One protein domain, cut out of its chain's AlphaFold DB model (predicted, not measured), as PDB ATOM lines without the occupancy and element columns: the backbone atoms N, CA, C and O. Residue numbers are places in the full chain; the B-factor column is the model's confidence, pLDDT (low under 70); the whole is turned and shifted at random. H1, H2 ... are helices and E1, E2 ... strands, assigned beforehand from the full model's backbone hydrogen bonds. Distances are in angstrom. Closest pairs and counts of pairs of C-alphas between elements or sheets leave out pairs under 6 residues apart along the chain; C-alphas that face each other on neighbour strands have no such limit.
ATOM      1  N   THR A 243      -5.289  -3.998   1.024       85.00
ATOM      2  CA  THR A 243      -6.347  -3.089   1.481       85.00
ATOM      3  C   THR A 243      -7.068  -3.681   2.679       85.00
ATOM      4  O   THR A 243      -7.476  -4.843   2.618       85.00
ATOM      5  N   THR A 244      -7.269  -2.883   3.725       86.94
ATOM      6  CA  THR A 244      -8.019  -3.285   4.920       86.94
ATOM      7  C   THR A 244      -9.380  -2.611   4.928       86.94
ATOM      8  O   THR A 244      -9.480  -1.412   4.684       86.94
ATOM      9  N   VAL A 245     -10.416  -3.387   5.215       86.00
ATOM     10  CA  VAL A 245     -11.788  -2.920   5.403       86.00
ATOM     11  C   VAL A 245     -12.322  -3.465   6.720       86.00
ATOM     12  O   VAL A 245     -11.908  -4.542   7.160       86.00
ATOM     13  N   ASP A 246     -13.227  -2.726   7.349       83.44
ATOM     14  CA  ASP A 246     -13.952  -3.230   8.510       83.44
ATOM     15  C   ASP A 246     -14.973  -4.281   8.057       83.44
ATOM     16  O   ASP A 246     -15.662  -4.123   7.047       83.44
ATOM     17  N   GLU A 247     -15.029  -5.384   8.792       76.19
ATOM     18  CA  GLU A 247     -16.020  -6.444   8.626       76.19
ATOM     19  C   GLU A 247     -17.186  -6.203   9.573       76.19
ATOM     20  O   GLU A 247     -17.032  -5.683  10.683       76.19
ATOM     21  N   THR A 248     -18.367  -6.634   9.140       67.56
ATOM     22  CA  THR A 248     -19.529  -6.619  10.029       67.56
ATOM     23  C   THR A 248     -19.299  -7.695  11.092       67.56
ATOM     24  O   THR A 248     -19.013  -8.832  10.706       67.56
ATOM     25  N   PRO A 249     -19.407  -7.393  12.401       61.38
ATOM     26  CA  PRO A 249     -19.158  -8.383  13.439       61.38
ATOM     27  C   PRO A 249     -20.040  -9.613  13.243       61.38
ATOM     28  O   PRO A 249     -21.268  -9.517  13.250       61.38
ATOM     29  N   VAL A 250     -19.410 -10.770  13.054       57.47
ATOM     30  CA  VAL A 250     -20.124 -12.038  12.915       57.47
ATOM     31  C   VAL A 250     -20.213 -12.666  14.302       57.47
ATOM     32  O   VAL A 250     -19.192 -13.027  14.880       57.47
ATOM     33  N   GLY A 251     -21.422 -12.722  14.865       51.81
ATOM     34  CA  GLY A 251     -21.675 -13.312  16.183       51.81
ATOM     35  C   GLY A 251     -21.515 -14.836  16.190       51.81
ATOM     36  O   GLY A 251     -21.654 -15.468  15.145       51.81
ATOM     37  N   GLY A 252     -21.238 -15.383  17.381       55.19
ATOM     38  CA  GLY A 252     -20.879 -16.778  17.673       55.19
ATOM     39  C   GLY A 252     -21.426 -17.817  16.697       55.19
ATOM     40  O   GLY A 252     -22.630 -18.072  16.634       55.19
ATOM     41  N   LEU A 253     -20.507 -18.414  15.942       62.12
ATOM     42  CA  LEU A 253     -20.794 -19.431  14.942       62.12
ATOM     43  C   LEU A 253     -20.613 -20.821  15.560       62.12
ATOM     44  O   LEU A 253     -19.722 -21.036  16.385       62.12
ATOM     45  N   ALA A 254     -21.485 -21.753  15.172       61.47
ATOM     46  CA  ALA A 254     -21.350 -23.159  15.532       61.47
ATOM     47  C   ALA A 254     -20.096 -23.751  14.868       61.47
ATOM     48  O   ALA A 254     -19.822 -23.454  13.707       61.47
ATOM     49  N   GLY A 255     -19.351 -24.571  15.606       75.19
ATOM     50  CA  GLY A 255     -18.132 -25.230  15.138       75.19
ATOM     51  C   GLY A 255     -17.291 -25.737  16.308       75.19
ATOM     52  O   GLY A 255     -17.654 -25.544  17.470       75.19
ATOM     53  N   GLN A 256     -16.193 -26.419  16.002       82.25
ATOM     54  CA  GLN A 256     -15.173 -26.837  16.963       82.25
ATOM     55  C   GLN A 256     -13.861 -26.087  16.697       82.25
ATOM     56  O   GLN A 256     -13.715 -25.381  15.701       82.25
ATOM     57  N   HIS A 257     -12.873 -26.233  17.584       82.25
ATOM     58  CA  HIS A 257     -11.522 -25.780  17.259       82.25
ATOM     59  C   HIS A 257     -10.919 -26.681  16.170       82.25
ATOM     60  O   HIS A 257     -10.968 -27.908  16.305       82.25
ATOM     61  N   PRO A 258     -10.303 -26.107  15.121       85.94
ATOM     62  CA  PRO A 258      -9.718 -26.890  14.047       85.94
ATOM     63  C   PRO A 258      -8.578 -27.757  14.591       85.94
ATOM     64  O   PRO A 258      -7.751 -27.302  15.382       85.94
ATOM     65  N   ALA A 259      -8.487 -29.001  14.114       85.06
ATOM     66  CA  ALA A 259      -7.479 -29.969  14.564       85.06
ATOM     67  C   ALA A 259      -6.025 -29.533  14.291       85.06
ATOM     68  O   ALA A 259      -5.083 -30.114  14.831       85.06
ATOM     69  N   LYS A 260      -5.833 -28.531  13.428       88.38
ATOM     70  CA  LYS A 260      -4.535 -27.957  13.082       88.38
ATOM     71  C   LYS A 260      -4.672 -26.524  12.582       88.38
ATOM     72  O   LYS A 260      -5.744 -26.094  12.169       88.38
ATOM     73  N   LYS A 261      -3.548 -25.806  12.585       90.44
ATOM     74  CA  LYS A 261      -3.480 -24.392  12.200       90.44
ATOM     75  C   LYS A 261      -3.309 -24.180  10.695       90.44
ATOM     76  O   LYS A 261      -3.741 -23.152  10.188       90.44
ATOM     77  N   PHE A 262      -2.715 -25.128   9.967       94.00
ATOM     78  CA  PHE A 262      -2.460 -24.998   8.531       94.00
ATOM     79  C   PHE A 262      -3.126 -26.114   7.716       94.00
ATOM     80  O   PHE A 262      -2.906 -27.302   7.969       94.00
ATOM     81  N   PHE A 263      -3.894 -25.726   6.698       93.31
ATOM     82  CA  PHE A 263      -4.518 -26.625   5.725       93.31
ATOM     83  C   PHE A 263      -3.844 -26.467   4.365       93.31
ATOM     84  O   PHE A 263      -3.638 -25.345   3.896       93.31
ATOM     85  N   GLY A 264      -3.473 -27.588   3.742       89.81
ATOM     86  CA  GLY A 264      -2.768 -27.602   2.457       89.81
ATOM     87  C   GLY A 264      -3.688 -27.369   1.246       89.81
ATOM     88  O   GLY A 264      -4.903 -27.498   1.372       89.81
ATOM     89  N   PRO A 265      -3.143 -27.099   0.042       86.81
ATOM     90  CA  PRO A 265      -3.936 -26.712  -1.137       86.81
ATOM     91  C   PRO A 265      -4.975 -27.741  -1.609       86.81
ATOM     92  O   PRO A 265      -5.951 -27.372  -2.254       86.81
ATOM     93  N   ALA A 266      -4.743 -29.027  -1.331       85.62
ATOM     94  CA  ALA A 266      -5.610 -30.141  -1.729       85.62
ATOM     95  C   ALA A 266      -6.456 -30.687  -0.566       85.62
ATOM     96  O   ALA A 266      -7.100 -31.726  -0.697       85.62
ATOM     97  N   GLU A 267      -6.407 -30.029   0.588       86.94
ATOM     98  CA  GLU A 267      -7.059 -30.498   1.797       86.94
ATOM     99  C   GLU A 267      -8.461 -29.917   1.950       86.94
ATOM    100  O   GLU A 267      -8.733 -28.781   1.556       86.94
ATOM    101  N   GLN A 268      -9.359 -30.699   2.545       88.38
ATOM    102  CA  GLN A 268     -10.697 -30.230   2.860       88.38
ATOM    103  C   GLN A 268     -10.642 -29.258   4.039       88.38
ATOM    104  O   GLN A 268     -10.144 -29.592   5.113       88.38
ATOM    105  N   VAL A 269     -11.157 -28.049   3.827       90.56
ATOM    106  CA  VAL A 269     -11.142 -26.997   4.842       90.56
ATOM    107  C   VAL A 269     -12.398 -27.087   5.717       90.56
ATOM    108  O   VAL A 269     -13.504 -27.054   5.170       90.56
ATOM    109  N   PRO A 270     -12.265 -27.164   7.054       88.75
ATOM    110  CA  PRO A 270     -13.401 -27.121   7.965       88.75
ATOM    111  C   PRO A 270     -13.868 -25.668   8.146       88.75
ATOM    112  O   PRO A 270     -13.446 -24.961   9.059       88.75
ATOM    113  N   GLU A 271     -14.706 -25.189   7.225       87.25
ATOM    114  CA  GLU A 271     -15.153 -23.786   7.201       87.25
ATOM    115  C   GLU A 271     -15.925 -23.381   8.469       87.25
ATOM    116  O   GLU A 271     -15.756 -22.261   8.943       87.25
ATOM    117  N   GLU A 272     -16.724 -24.283   9.046       84.50
ATOM    118  CA  GLU A 272     -17.465 -24.032  10.293       84.50
ATOM    119  C   GLU A 272     -16.517 -23.823  11.485       84.50
ATOM    120  O   GLU A 272     -16.662 -22.850  12.222       84.50
ATOM    121  N   ASP A 273     -15.474 -24.649  11.607       87.25
ATOM    122  CA  ASP A 273     -14.468 -24.545  12.672       87.25
ATOM    123  C   ASP A 273     -13.634 -23.263  12.551       87.25
ATOM    124  O   ASP A 273     -13.396 -22.564  13.535       87.25
ATOM    125  N   LEU A 274     -13.216 -22.903  11.330       87.62
ATOM    126  CA  LEU A 274     -12.494 -21.647  11.090       87.62
ATOM    127  C   LEU A 274     -13.368 -20.424  11.381       87.62
ATOM    128  O   LEU A 274     -12.871 -19.397  11.850       87.62
ATOM    129  N   ALA A 275     -14.664 -20.518  11.100       84.19
ATOM    130  CA  ALA A 275     -15.606 -19.453  11.380       84.19
ATOM    131  C   ALA A 275     -15.885 -19.323  12.890       84.19
ATOM    132  O   ALA A 275     -15.944 -18.195  13.383       84.19
ATOM    133  N   HIS A 276     -15.977 -20.446  13.610       82.19
ATOM    134  CA  HIS A 276     -16.082 -20.509  15.068       82.19
ATOM    135  C   HIS A 276     -14.896 -19.811  15.745       82.19
ATOM    136  O   HIS A 276     -15.087 -18.800  16.421       82.19
ATOM    137  N   VAL A 277     -13.661 -20.237  15.456       85.38
ATOM    138  CA  VAL A 277     -12.476 -19.673  16.125       85.38
ATOM    139  C   VAL A 277     -12.175 -18.229  15.725       85.38
ATOM    140  O   VAL A 277     -11.579 -17.478  16.495       85.38
ATOM    141  N   ARG A 278     -12.626 -17.782  14.544       86.69
ATOM    142  CA  ARG A 278     -12.603 -16.353  14.192       86.69
ATOM    143  C   ARG A 278     -13.451 -15.525  15.161       86.69
ATOM    144  O   ARG A 278     -13.072 -14.397  15.466       86.69
ATOM    145  N   GLY A 279     -14.577 -16.076  15.622       78.56
ATOM    146  CA  GLY A 279     -15.401 -15.502  16.687       78.56
ATOM    147  C   GLY A 279     -14.658 -15.436  18.021       78.56
ATOM    148  O   GLY A 279     -14.730 -14.413  18.691       78.56
ATOM    149  N   ASP A 280     -13.837 -16.441  18.326       79.62
ATOM    150  CA  ASP A 280     -12.964 -16.477  19.514       79.62
ATOM    151  C   ASP A 280     -11.721 -15.570  19.396       79.62
ATOM    152  O   ASP A 280     -10.776 -15.661  20.182       79.62
ATOM    153  N   GLY A 281     -11.678 -14.709  18.377       82.25
ATOM    154  CA  GLY A 281     -10.601 -13.749  18.169       82.25
ATOM    155  C   GLY A 281      -9.419 -14.273  17.357       82.25
ATOM    156  O   GLY A 281      -8.401 -13.580  17.286       82.25
ATOM    157  N   TRP A 282      -9.523 -15.434  16.701       90.75
ATOM    158  CA  TRP A 282      -8.471 -15.906  15.797       90.75
ATOM    159  C   TRP A 282      -8.387 -15.071  14.520       90.75
ATOM    160  O   TRP A 282      -9.364 -14.489  14.035       90.75
ATOM    161  N   VAL A 283      -7.197 -15.079  13.922       93.44
ATOM    162  CA  VAL A 283      -6.960 -14.534  12.584       93.44
ATOM    163  C   VAL A 283      -6.972 -15.673  11.571       93.44
ATOM    164  O   VAL A 283      -6.180 -16.609  11.672       93.44
ATOM    165  N   ILE A 284      -7.847 -15.583  10.569       94.25
ATOM    166  CA  ILE A 284      -7.963 -16.583   9.503       94.25
ATOM    167  C   ILE A 284      -7.318 -16.052   8.228       94.25
ATOM    168  O   ILE A 284      -7.762 -15.042   7.679       94.25
ATOM    169  N   VAL A 285      -6.289 -16.739   7.735       95.75
ATOM    170  CA  VAL A 285      -5.557 -16.385   6.515       95.75
ATOM    171  C   VAL A 285      -5.954 -17.313   5.369       95.75
ATOM    172  O   VAL A 285      -5.758 -18.524   5.412       95.75
ATOM    173  N   ARG A 286      -6.492 -16.737   4.302       95.50
ATOM    174  CA  ARG A 286      -6.913 -17.426   3.087       95.50
ATOM    175  C   ARG A 286      -5.930 -17.139   1.966       95.50
ATOM    176  O   ARG A 286      -5.663 -15.977   1.654       95.50
ATOM    177  N   TYR A 287      -5.390 -18.184   1.354       93.62
ATOM    178  CA  TYR A 287      -4.458 -18.061   0.232       93.62
ATOM    179  C   TYR A 287      -5.068 -18.624  -1.052       93.62
ATOM    180  O   TYR A 287      -5.841 -19.582  -1.027       93.62
ATOM    181  N   SER A 288      -4.742 -18.004  -2.186       90.81
ATOM    182  CA  SER A 288      -5.294 -18.423  -3.478       90.81
ATOM    183  C   SER A 288      -4.800 -19.814  -3.883       90.81
ATOM    184  O   SER A 288      -3.635 -20.155  -3.671       90.81
ATOM    185  N   ALA A 289      -5.649 -20.582  -4.569       83.94
ATOM    186  CA  ALA A 289      -5.268 -21.858  -5.179       83.94
ATOM    187  C   ALA A 289      -4.142 -21.734  -6.230       83.94
ATOM    188  O   ALA A 289      -3.508 -22.730  -6.567       83.94
ATOM    189  N   THR A 290      -3.856 -20.525  -6.730       83.56
ATOM    190  CA  THR A 290      -2.738 -20.266  -7.655       83.56
ATOM    191  C   THR A 290      -1.410 -19.966  -6.945       83.56
ATOM    192  O   THR A 290      -0.447 -19.566  -7.601       83.56
ATOM    193  N   ALA A 291      -1.341 -20.096  -5.616       86.56
ATOM    194  CA  ALA A 291      -0.116 -19.878  -4.850       86.56
ATOM    195  C   ALA A 291       0.980 -20.890  -5.231       86.56
ATOM    196  O   ALA A 291       0.735 -22.088  -5.380       86.56
ATOM    197  N   THR A 292       2.221 -20.419  -5.362       88.62
ATOM    198  CA  THR A 292       3.359 -21.296  -5.670       88.62
ATOM    199  C   THR A 292       3.727 -22.165  -4.460       88.62
ATOM    200  O   THR A 292       3.572 -21.726  -3.319       88.62
ATOM    201  N   PRO A 293       4.323 -23.358  -4.650       87.00
ATOM    202  CA  PRO A 293       4.752 -24.199  -3.530       87.00
ATOM    203  C   PRO A 293       5.715 -23.499  -2.558       87.00
ATOM    204  O   PRO A 293       5.711 -23.795  -1.368       87.00
ATOM    205  N   ALA A 294       6.539 -22.565  -3.047       84.25
ATOM    206  CA  ALA A 294       7.434 -21.776  -2.201       84.25
ATOM    207  C   ALA A 294       6.662 -20.805  -1.293       84.25
ATOM    208  O   ALA A 294       6.969 -20.702  -0.110       84.25
ATOM    209  N   GLN A 295       5.632 -20.148  -1.830       87.06
ATOM    210  CA  GLN A 295       4.749 -19.261  -1.073       87.06
ATOM    211  C   GLN A 295       3.938 -20.021  -0.020       87.06
ATOM    212  O   GLN A 295       3.879 -19.593   1.130       87.06
ATOM    213  N   VAL A 296       3.375 -21.174  -0.395       89.19
ATOM    214  CA  VAL A 296       2.619 -22.044   0.518       89.19
ATOM    215  C   VAL A 296       3.511 -22.530   1.663       89.19
ATOM    216  O   VAL A 296       3.108 -22.442   2.818       89.19
ATOM    217  N   ARG A 297       4.752 -22.955   1.376       87.44
ATOM    218  CA  ARG A 297       5.719 -23.344   2.417       87.44
ATOM    219  C   ARG A 297       6.099 -22.185   3.332       87.44
ATOM    220  O   ARG A 297       6.132 -22.372   4.537       87.44
ATOM    221  N   ALA A 298       6.361 -20.998   2.782       83.62
ATOM    222  CA  ALA A 298       6.693 -19.824   3.589       83.62
ATOM    223  C   ALA A 298       5.544 -19.435   4.536       83.62
ATOM    224  O   ALA A 298       5.785 -19.082   5.691       83.62
ATOM    225  N   LEU A 299       4.299 -19.539   4.058       88.75
ATOM    226  CA  LEU A 299       3.111 -19.328   4.877       88.75
ATOM    227  C   LEU A 299       2.989 -20.409   5.957       88.75
ATOM    228  O   LEU A 299       2.805 -20.076   7.122       88.75
ATOM    229  N   GLN A 300       3.162 -21.681   5.593       90.50
ATOM    230  CA  GLN A 300       3.115 -22.801   6.529       90.50
ATOM    231  C   GLN A 300       4.167 -22.674   7.637       90.50
ATOM    232  O   GLN A 300       3.817 -22.760   8.807       90.50
ATOM    233  N   THR A 301       5.429 -22.398   7.296       88.88
ATOM    234  CA  THR A 301       6.508 -22.216   8.280       88.88
ATOM    235  C   THR A 301       6.183 -21.114   9.282       88.88
ATOM    236  O   THR A 301       6.477 -21.253  10.464       88.88
ATOM    237  N   TRP A 302       5.558 -20.025   8.831       89.12
ATOM    238  CA  TRP A 302       5.125 -18.972   9.741       89.12
ATOM    239  C   TRP A 302       3.980 -19.416  10.660       89.12
ATOM    240  O   TRP A 302       4.035 -19.136  11.854       89.12
ATOM    241  N   ILE A 303       2.960 -20.091  10.125       90.50
ATOM    242  CA  ILE A 303       1.794 -20.531  10.904       90.50
ATOM    243  C   ILE A 303       2.181 -21.606  11.927       90.50
ATOM    244  O   ILE A 303       1.793 -21.502  13.088       90.50
ATOM    245  N   ASP A 304       2.978 -22.594  11.516       87.19
ATOM    246  CA  ASP A 304       3.426 -23.692  12.379       87.19
ATOM    247  C   ASP A 304       4.372 -23.195  13.486       87.19
ATOM    248  O   ASP A 304       4.349 -23.724  14.593       87.19
ATOM    249  N   GLY A 305       5.166 -22.153  13.212       81.50
ATOM    250  CA  GLY A 305       6.029 -21.497  14.200       81.50
ATOM    251  C   GLY A 305       5.327 -20.448  15.069       81.50
ATOM    252  O   GLY A 305       5.991 -19.781  15.855       81.50
ATOM    253  N   SER A 306       4.014 -20.238  14.912       79.69
ATOM    254  CA  SER A 306       3.276 -19.240  15.689       79.69
ATOM    255  C   SER A 306       2.466 -19.886  16.809       79.69
ATOM    256  O   SER A 306       1.484 -20.589  16.562       79.69
ATOM    257  N   ASP A 307       2.774 -19.537  18.058       74.81
ATOM    258  CA  ASP A 307       1.950 -19.900  19.225       74.81
ATOM    259  C   ASP A 307       0.647 -19.095  19.320       74.81
ATOM    260  O   ASP A 307      -0.210 -19.343  20.166       74.81
ATOM    261  N   ARG A 308       0.456 -18.148  18.401       77.56
ATOM    262  CA  ARG A 308      -0.706 -17.271  18.360       77.56
ATOM    263  C   ARG A 308      -1.930 -17.976  17.768       77.56
ATOM    264  O   ARG A 308      -1.826 -18.967  17.039       77.56
ATOM    265  N   ALA A 309      -3.100 -17.419  18.072       86.62
ATOM    266  CA  ALA A 309      -4.408 -17.822  17.564       86.62
ATOM    267  C   ALA A 309      -4.580 -17.436  16.077       86.62
ATOM    268  O   ALA A 309      -5.274 -16.480  15.731       86.62
ATOM    269  N   ILE A 310      -3.871 -18.138  15.190       92.62
ATOM    270  CA  ILE A 310      -3.867 -17.899  13.743       92.62
ATOM    271  C   ILE A 310      -4.037 -19.239  13.025       92.62
ATOM    272  O   ILE A 310      -3.381 -20.222  13.371       92.62
ATOM    273  N   ALA A 311      -4.896 -19.266  12.008       92.50
ATOM    274  CA  ALA A 311      -5.063 -20.413  11.122       92.50
ATOM    275  C   ALA A 311      -4.986 -19.985   9.653       92.50
ATOM    276  O   ALA A 311      -5.357 -18.863   9.307       92.50
ATOM    277  N   ALA A 312      -4.524 -20.879   8.778       94.69
ATOM    278  CA  ALA A 312      -4.447 -20.637   7.345       94.69
ATOM    279  C   ALA A 312      -4.997 -21.800   6.517       94.69
ATOM    280  O   ALA A 312      -4.726 -22.966   6.800       94.69
ATOM    281  N   ALA A 313      -5.740 -21.470   5.463       93.75
ATOM    282  CA  ALA A 313      -6.383 -22.442   4.588       93.75
ATOM    283  C   ALA A 313      -6.502 -21.926   3.144       93.75
ATOM    284  O   ALA A 313      -6.560 -20.710   2.934       93.75
ATOM    285  N   PRO A 314      -6.536 -22.812   2.135       94.19
ATOM    286  CA  PRO A 314      -6.732 -22.396   0.754       94.19
ATOM    287  C   PRO A 314      -8.169 -21.920   0.518       94.19
ATOM    288  O   PRO A 314      -9.115 -22.453   1.091       94.19
ATOM    289  N   ASP A 315      -8.338 -20.971  -0.403       91.19
ATOM    290  CA  ASP A 315      -9.644 -20.615  -0.954       91.19
ATOM    291  C   ASP A 315      -9.637 -20.733  -2.486       91.19
ATOM    292  O   ASP A 315      -9.058 -19.883  -3.175       91.19
ATOM    293  N   PRO A 316     -10.292 -21.761  -3.053       83.69
ATOM    294  CA  PRO A 316     -10.334 -21.963  -4.499       83.69
ATOM    295  C   PRO A 316     -11.059 -20.852  -5.268       83.69
ATOM    296  O   PRO A 316     -10.854 -20.707  -6.471       83.69
ATOM    297  N   LYS A 317     -11.934 -20.088  -4.603       84.44
ATOM    298  CA  LYS A 317     -12.753 -19.039  -5.227       84.44
ATOM    299  C   LYS A 317     -12.125 -17.650  -5.080       84.44
ATOM    300  O   LYS A 317     -12.579 -16.702  -5.726       84.44
ATOM    301  N   GLN A 318     -11.088 -17.517  -4.256       86.81
ATOM    302  CA  GLN A 318     -10.432 -16.247  -3.979       86.81
ATOM    303  C   GLN A 318      -9.509 -15.808  -5.121       86.81
ATOM    304  O   GLN A 318      -8.641 -16.550  -5.585       86.81
ATOM    305  N   ARG A 319      -9.668 -14.546  -5.535       84.88
ATOM    306  CA  ARG A 319      -8.853 -13.917  -6.588       84.88
ATOM    307  C   ARG A 319      -7.593 -13.248  -6.044       84.88
ATOM    308  O   ARG A 319      -6.603 -13.133  -6.755       84.88
ATOM    309  N   GLN A 320      -7.646 -12.780  -4.803       89.00
ATOM    310  CA  GLN A 320      -6.537 -12.135  -4.113       89.00
ATOM    311  C   GLN A 320      -5.491 -13.168  -3.697       89.00
ATOM    312  O   GLN A 320      -5.827 -14.286  -3.303       89.00
ATOM    313  N   ALA A 321      -4.220 -12.778  -3.741       88.56
ATOM    314  CA  ALA A 321      -3.109 -13.650  -3.384       88.56
ATOM    315  C   ALA A 321      -3.209 -14.132  -1.928       88.56
ATOM    316  O   ALA A 321      -3.078 -15.330  -1.675       88.56
ATOM    317  N   LEU A 322      -3.493 -13.209  -1.004       92.56
ATOM    318  CA  LEU A 322      -3.712 -13.472   0.419       92.56
ATOM    319  C   LEU A 322      -4.873 -12.620   0.937       92.56
ATOM    320  O   LEU A 322      -5.023 -11.466   0.540       92.56
ATOM    321  N   VAL A 323      -5.671 -13.167   1.844       93.06
ATOM    322  CA  VAL A 323      -6.720 -12.444   2.568       93.06
ATOM    323  C   VAL A 323      -6.645 -12.849   4.032       93.06
ATOM    324  O   VAL A 323      -6.742 -14.029   4.335       93.06
ATOM    325  N   ALA A 324      -6.494 -11.902   4.948       93.75
ATOM    326  CA  ALA A 324      -6.602 -12.162   6.381       93.75
ATOM    327  C   ALA A 324      -7.908 -11.585   6.912       93.75
ATOM    328  O   ALA A 324      -8.255 -10.448   6.608       93.75
ATOM    329  N   THR A 325      -8.631 -12.363   7.707       91.31
ATOM    330  CA  THR A 325      -9.937 -11.975   8.245       91.31
ATOM    331  C   THR A 325      -9.970 -12.219   9.745       91.31
ATOM    332  O   THR A 325      -9.542 -13.271  10.217       91.31
ATOM    333  N   THR A 326     -10.501 -11.254  10.482       90.81
ATOM    334  CA  THR A 326     -10.773 -11.327  11.922       90.81
ATOM    335  C   THR A 326     -12.265 -11.120  12.167       90.81
ATOM    336  O   THR A 326     -13.033 -10.958  11.217       90.81
ATOM    337  N   ALA A 327     -12.700 -11.089  13.427       84.38
ATOM    338  CA  ALA A 327     -14.096 -10.802  13.756       84.38
ATOM    339  C   ALA A 327     -14.567  -9.392  13.346       84.38
ATOM    340  O   ALA A 327     -15.770  -9.164  13.278       84.38
ATOM    341  N   ARG A 328     -13.656  -8.433  13.101       82.00
ATOM    342  CA  ARG A 328     -14.027  -7.034  12.786       82.00
ATOM    343  C   ARG A 328     -13.291  -6.415  11.611       82.00
ATOM    344  O   ARG A 328     -13.634  -5.311  11.216       82.00
ATOM    345  N   ARG A 329     -12.253  -7.056  11.075       88.50
ATOM    346  CA  ARG A 329     -11.463  -6.497   9.973       88.50
ATOM    347  C   ARG A 329     -11.117  -7.566   8.957       88.50
ATOM    348  O   ARG A 329     -10.896  -8.726   9.303       88.50
ATOM    349  N   LYS A 330     -10.977  -7.144   7.709       90.88
ATOM    350  CA  LYS A 330     -10.485  -7.966   6.611       90.88
ATOM    351  C   LYS A 330      -9.427  -7.219   5.825       90.88
ATOM    352  O   LYS A 330      -9.676  -6.137   5.305       90.88
ATOM    353  N   MET A 331      -8.259  -7.828   5.696       91.94
ATOM    354  CA  MET A 331      -7.182  -7.382   4.825       91.94
ATOM    355  C   MET A 331      -7.139  -8.254   3.575       91.94
ATOM    356  O   MET A 331      -7.166  -9.475   3.664       91.94
ATOM    357  N   SER A 332      -7.060  -7.634   2.401       91.50
ATOM    358  CA  SER A 332      -6.977  -8.311   1.105       91.50
ATOM    359  C   SER A 332      -5.749  -7.842   0.335       91.50
ATOM    360  O   SER A 332      -5.615  -6.651   0.076       91.50
ATOM    361  N   CYS A 333      -4.880  -8.770  -0.060       87.75
ATOM    362  CA  CYS A 333      -3.605  -8.506  -0.716       87.75
ATOM    363  C   CYS A 333      -3.575  -9.016  -2.160       87.75
ATOM    364  O   CYS A 333      -3.857 -10.183  -2.435       87.75
ATOM    365  N   GLN A 334      -3.166  -8.158  -3.094       86.88
ATOM    366  CA  GLN A 334      -3.010  -8.511  -4.511       86.88
ATOM    367  C   GLN A 334      -1.735  -9.326  -4.779       86.88
ATOM    368  O   GLN A 334      -1.660 -10.048  -5.770       86.88
ATOM    369  N   ARG A 335      -0.734  -9.246  -3.892       85.69
ATOM    370  CA  ARG A 335       0.507 -10.040  -3.947       85.69
ATOM    371  C   ARG A 335       0.681 -10.859  -2.667       85.69
ATOM    372  O   ARG A 335       0.033 -10.587  -1.661       85.69
ATOM    373  N   HIS A 336       1.549 -11.870  -2.720       80.75
ATOM    374  CA  HIS A 336       1.932 -12.669  -1.551       80.75
ATOM    375  C   HIS A 336       2.822 -11.846  -0.608       80.75
ATOM    376  O   HIS A 336       4.042 -11.993  -0.601       80.75
ATOM    377  N   ASP A 337       2.195 -10.959   0.158       83.25
ATOM    378  CA  ASP A 337       2.837 -10.124   1.170       83.25
ATOM    379  C   ASP A 337       2.558 -10.690   2.567       83.25
ATOM    380  O   ASP A 337       1.592 -10.336   3.245       83.25
ATOM    381  N   VAL A 338       3.391 -11.645   2.978       82.62
ATOM    382  CA  VAL A 338       3.258 -12.293   4.290       82.62
ATOM    383  C   VAL A 338       3.587 -11.309   5.420       82.62
ATOM    384  O   VAL A 338       3.042 -11.434   6.514       82.62
ATOM    385  N   SER A 339       4.434 -10.308   5.169       82.38
ATOM    386  CA  SER A 339       4.809  -9.291   6.157       82.38
ATOM    387  C   SER A 339       3.623  -8.402   6.530       82.38
ATOM    388  O   SER A 339       3.364  -8.206   7.717       82.38
ATOM    389  N   ALA A 340       2.843  -7.947   5.547       82.25
ATOM    390  CA  ALA A 340       1.621  -7.180   5.796       82.25
ATOM    391  C   ALA A 340       0.589  -7.986   6.609       82.25
ATOM    392  O   ALA A 340       0.010  -7.484   7.574       82.25
ATOM    393  N   ILE A 341       0.411  -9.269   6.274       86.25
ATOM    394  CA  ILE A 341      -0.501 -10.169   6.996       86.25
ATOM    395  C   ILE A 341      -0.024 -10.411   8.438       86.25
ATOM    396  O   ILE A 341      -0.844 -10.428   9.357       86.25
ATOM    397  N   LYS A 342       1.290 -10.540   8.662       87.69
ATOM    398  CA  LYS A 342       1.890 -10.640  10.003       87.69
ATOM    399  C   LYS A 342       1.595  -9.406  10.852       87.69
ATOM    400  O   LYS A 342       1.175  -9.555  11.997       87.69
ATOM    401  N   GLN A 343       1.779  -8.209  10.296       85.38
ATOM    402  CA  GLN A 343       1.495  -6.949  10.991       85.38
ATOM    403  C   GLN A 343       0.005  -6.817  11.323       85.38
ATOM    404  O   GLN A 343      -0.352  -6.493  12.455       85.38
ATOM    405  N   PHE A 344      -0.868  -7.144  10.367       88.19
ATOM    406  CA  PHE A 344      -2.315  -7.167  10.575       88.19
ATOM    407  C   PHE A 344      -2.727  -8.118  11.704       88.19
ATOM    408  O   PHE A 344      -3.481  -7.733  12.599       88.19
ATOM    409  N   ALA A 345      -2.205  -9.349  11.685       88.12
ATOM    410  CA  ALA A 345      -2.493 -10.343  12.709       88.12
ATOM    411  C   ALA A 345      -1.966  -9.912  14.084       88.12
ATOM    412  O   ALA A 345      -2.654 -10.082  15.089       88.12
ATOM    413  N   ALA A 346      -0.771  -9.318  14.132       86.00
ATOM    414  CA  ALA A 346      -0.186  -8.828  15.369       86.00
ATOM    415  C   ALA A 346      -1.024  -7.715  16.004       86.00
ATOM    416  O   ALA A 346      -1.354  -7.820  17.181       86.00
ATOM    417  N   ALA A 347      -1.423  -6.713  15.216       85.00
ATOM    418  CA  ALA A 347      -2.252  -5.610  15.692       85.00
ATOM    419  C   ALA A 347      -3.597  -6.103  16.252       85.00
ATOM    420  O   ALA A 347      -4.021  -5.674  17.320       85.00
ATOM    421  N   TRP A 348      -4.247  -7.044  15.559       86.88
ATOM    422  CA  TRP A 348      -5.495  -7.641  16.031       86.88
ATOM    423  C   TRP A 348      -5.343  -8.375  17.364       86.88
ATOM    424  O   TRP A 348      -6.140  -8.181  18.277       86.88
ATOM    425  N   LEU A 349      -4.325  -9.221  17.486       85.38
ATOM    426  CA  LEU A 349      -4.144 -10.049  18.674       85.38
ATOM    427  C   LEU A 349      -3.728  -9.228  19.901       85.38
ATOM    428  O   LEU A 349      -4.091  -9.597  21.014       85.38
ATOM    429  N   GLU A 350      -3.036  -8.101  19.710       85.62
ATOM    430  CA  GLU A 350      -2.821  -7.130  20.788       85.62
ATOM    431  C   GLU A 350      -4.134  -6.479  21.240       85.62
ATOM    432  O   GLU A 350      -4.358  -6.323  22.439       85.62
ATOM    433  N   ASP A 351      -5.043  -6.152  20.315       79.50
ATOM    434  CA  ASP A 351      -6.362  -5.611  20.667       79.50
ATOM    435  C   ASP A 351      -7.213  -6.613  21.469       79.50
ATOM    436  O   ASP A 351      -7.889  -6.218  22.424       79.50
ATOM    437  N   VAL A 352      -7.145  -7.903  21.117       78.56
ATOM    438  CA  VAL A 352      -7.799  -8.995  21.860       78.56
ATOM    439  C   VAL A 352      -7.168  -9.162  23.246       78.56
ATOM    440  O   VAL A 352      -7.878  -9.171  24.249       78.56
ATOM    441  N   LYS A 353      -5.831  -9.218  23.336       80.19
ATOM    442  CA  LYS A 353      -5.101  -9.357  24.610       80.19
ATOM    443  C   LYS A 353      -5.360  -8.186  25.562       80.19
ATOM    444  O   LYS A 353      -5.474  -8.387  26.767       80.19
ATOM    445  N   ALA A 354      -5.489  -6.974  25.025       76.12
ATOM    446  CA  ALA A 354      -5.814  -5.770  25.784       76.12
ATOM    447  C   ALA A 354      -7.303  -5.667  26.182       76.12
ATOM    448  O   ALA A 354      -7.700  -4.666  26.778       76.12
ATOM    449  N   GLY A 355      -8.146  -6.647  25.827       72.44
ATOM    450  CA  GLY A 355      -9.583  -6.643  26.122       72.44
ATOM    451  C   GLY A 355     -10.367  -5.543  25.397       72.44
ATOM    452  O   GLY A 355     -11.508  -5.256  25.754       72.44
TER     453      GLY A 355
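Overview. This is residues 243 to 355 of the 358 residues of an uncharacterized protein of Conexibacter sp. Seoho-28 (UniProt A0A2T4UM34). A twisted sheet of five short strands, E1, E5, E4, E2 and E3, forms the core, with the helices H2 and H3 over one face and the short helix H1 over the opposite face. The three helices run along the strands, and a long stretch without named elements, residues 247 to 270, loops from the E1 edge past H1 toward the E3 edge and back to the start of H1. The printed part has 113 residues with three named helices and five named strands, in the order E1, H1, E2, H2, E3, E4, E5, H3; the class is mixed, helices and strands. The sheet is mixed too: E2 and E3 are parallel, the other neighbour pairs antiparallel. The whole is compact, with a radius of gyration of the C-alphas of 12.9 A and spans of 37 by 27 by 26 A.

Along the chain. In the order of the sheet, E1 is residues 243 to 246, starting with C-alpha 243 at (-6.347, -3.089, 1.481). E5 is residues 329 to 333, 13.4 A long from first to last C-alpha, and E4 is residues 322 to 325. E2, residues 283 to 288, measures 16.6 A and begins with C-alpha 283 at (-6.960, -14.534, 12.584). E3, residues 310 to 315, measures 16.0 A. H1 is residues 271 to 279, 12.6 A. H2 is residues 293 to 304, 16.0 A. H3, residues 338 to 353, is the longest helix at 22.2 A and ends with C-alpha 353 at (-5.101, -9.357, 24.610).

Arrangement. The edge strands are E1 and E3. The inner strand E2 is parallel to E3, at 26 degrees between directions, with N 285 and O 311 at 2.8 A and N 313 and O 285 at 2.9 A, both within hydrogen-bond range. On its other side E2 is antiparallel to E4, at 154 degrees, with N 286 and O 323 at 2.7 A. E4 and E5 form a hairpin at 179 degrees, with N 324 and O 331 at 2.8 A. E5 and E1 are antiparallel at 163 degrees, with N 245 and O 330 at 2.8 A. H3 is on the sheet at a height of 8.4 A and lies over E4, along the strands at 5 degrees to E4 on the local plane; its closest C-alphas to E4 are those of Ile 341 and Ala 324, 6.4 A apart. H2 is on the same face at a height of 10.0 A, over E2 and E3, and its closest C-alphas to E3 are those of Ile 303 and Ile 310, 6.9 A apart. H2 and H3 are close but not clearly touching, the closest C-alphas being those of Leu 299 and Val 338 at 7.1 A; they run the same way at a shallow tilt of 20 degrees. H1 is on the opposite face at a height of 9.5 A, over E2 and only just not over E3: dropped onto the local plane, 7 of its 9 C-alphas fall on E2 and 2 on E3. H1 is apart from H2 and from H3. E2, H2 and E3 make a strand-helix-strand unit, two parallel neighbour strands with a helix between them in the chain, and its crossover is right-handed. In H1, H2 and H3 every O i to N i+4 pair is within hydrogen-bond range.

Size, cuts and confidence. The two C-alphas farthest apart are those of Pro 293 and Gly 355, at 37.3 A. The printed part has no cut. The link from E1 to H1, 24 residues, is long; the link from E3 to E4 is short but not tight, and the other links are tight. The mean pLDDT of the printed part is 84.9, and residues 248 to 254, in the long link, are under 70.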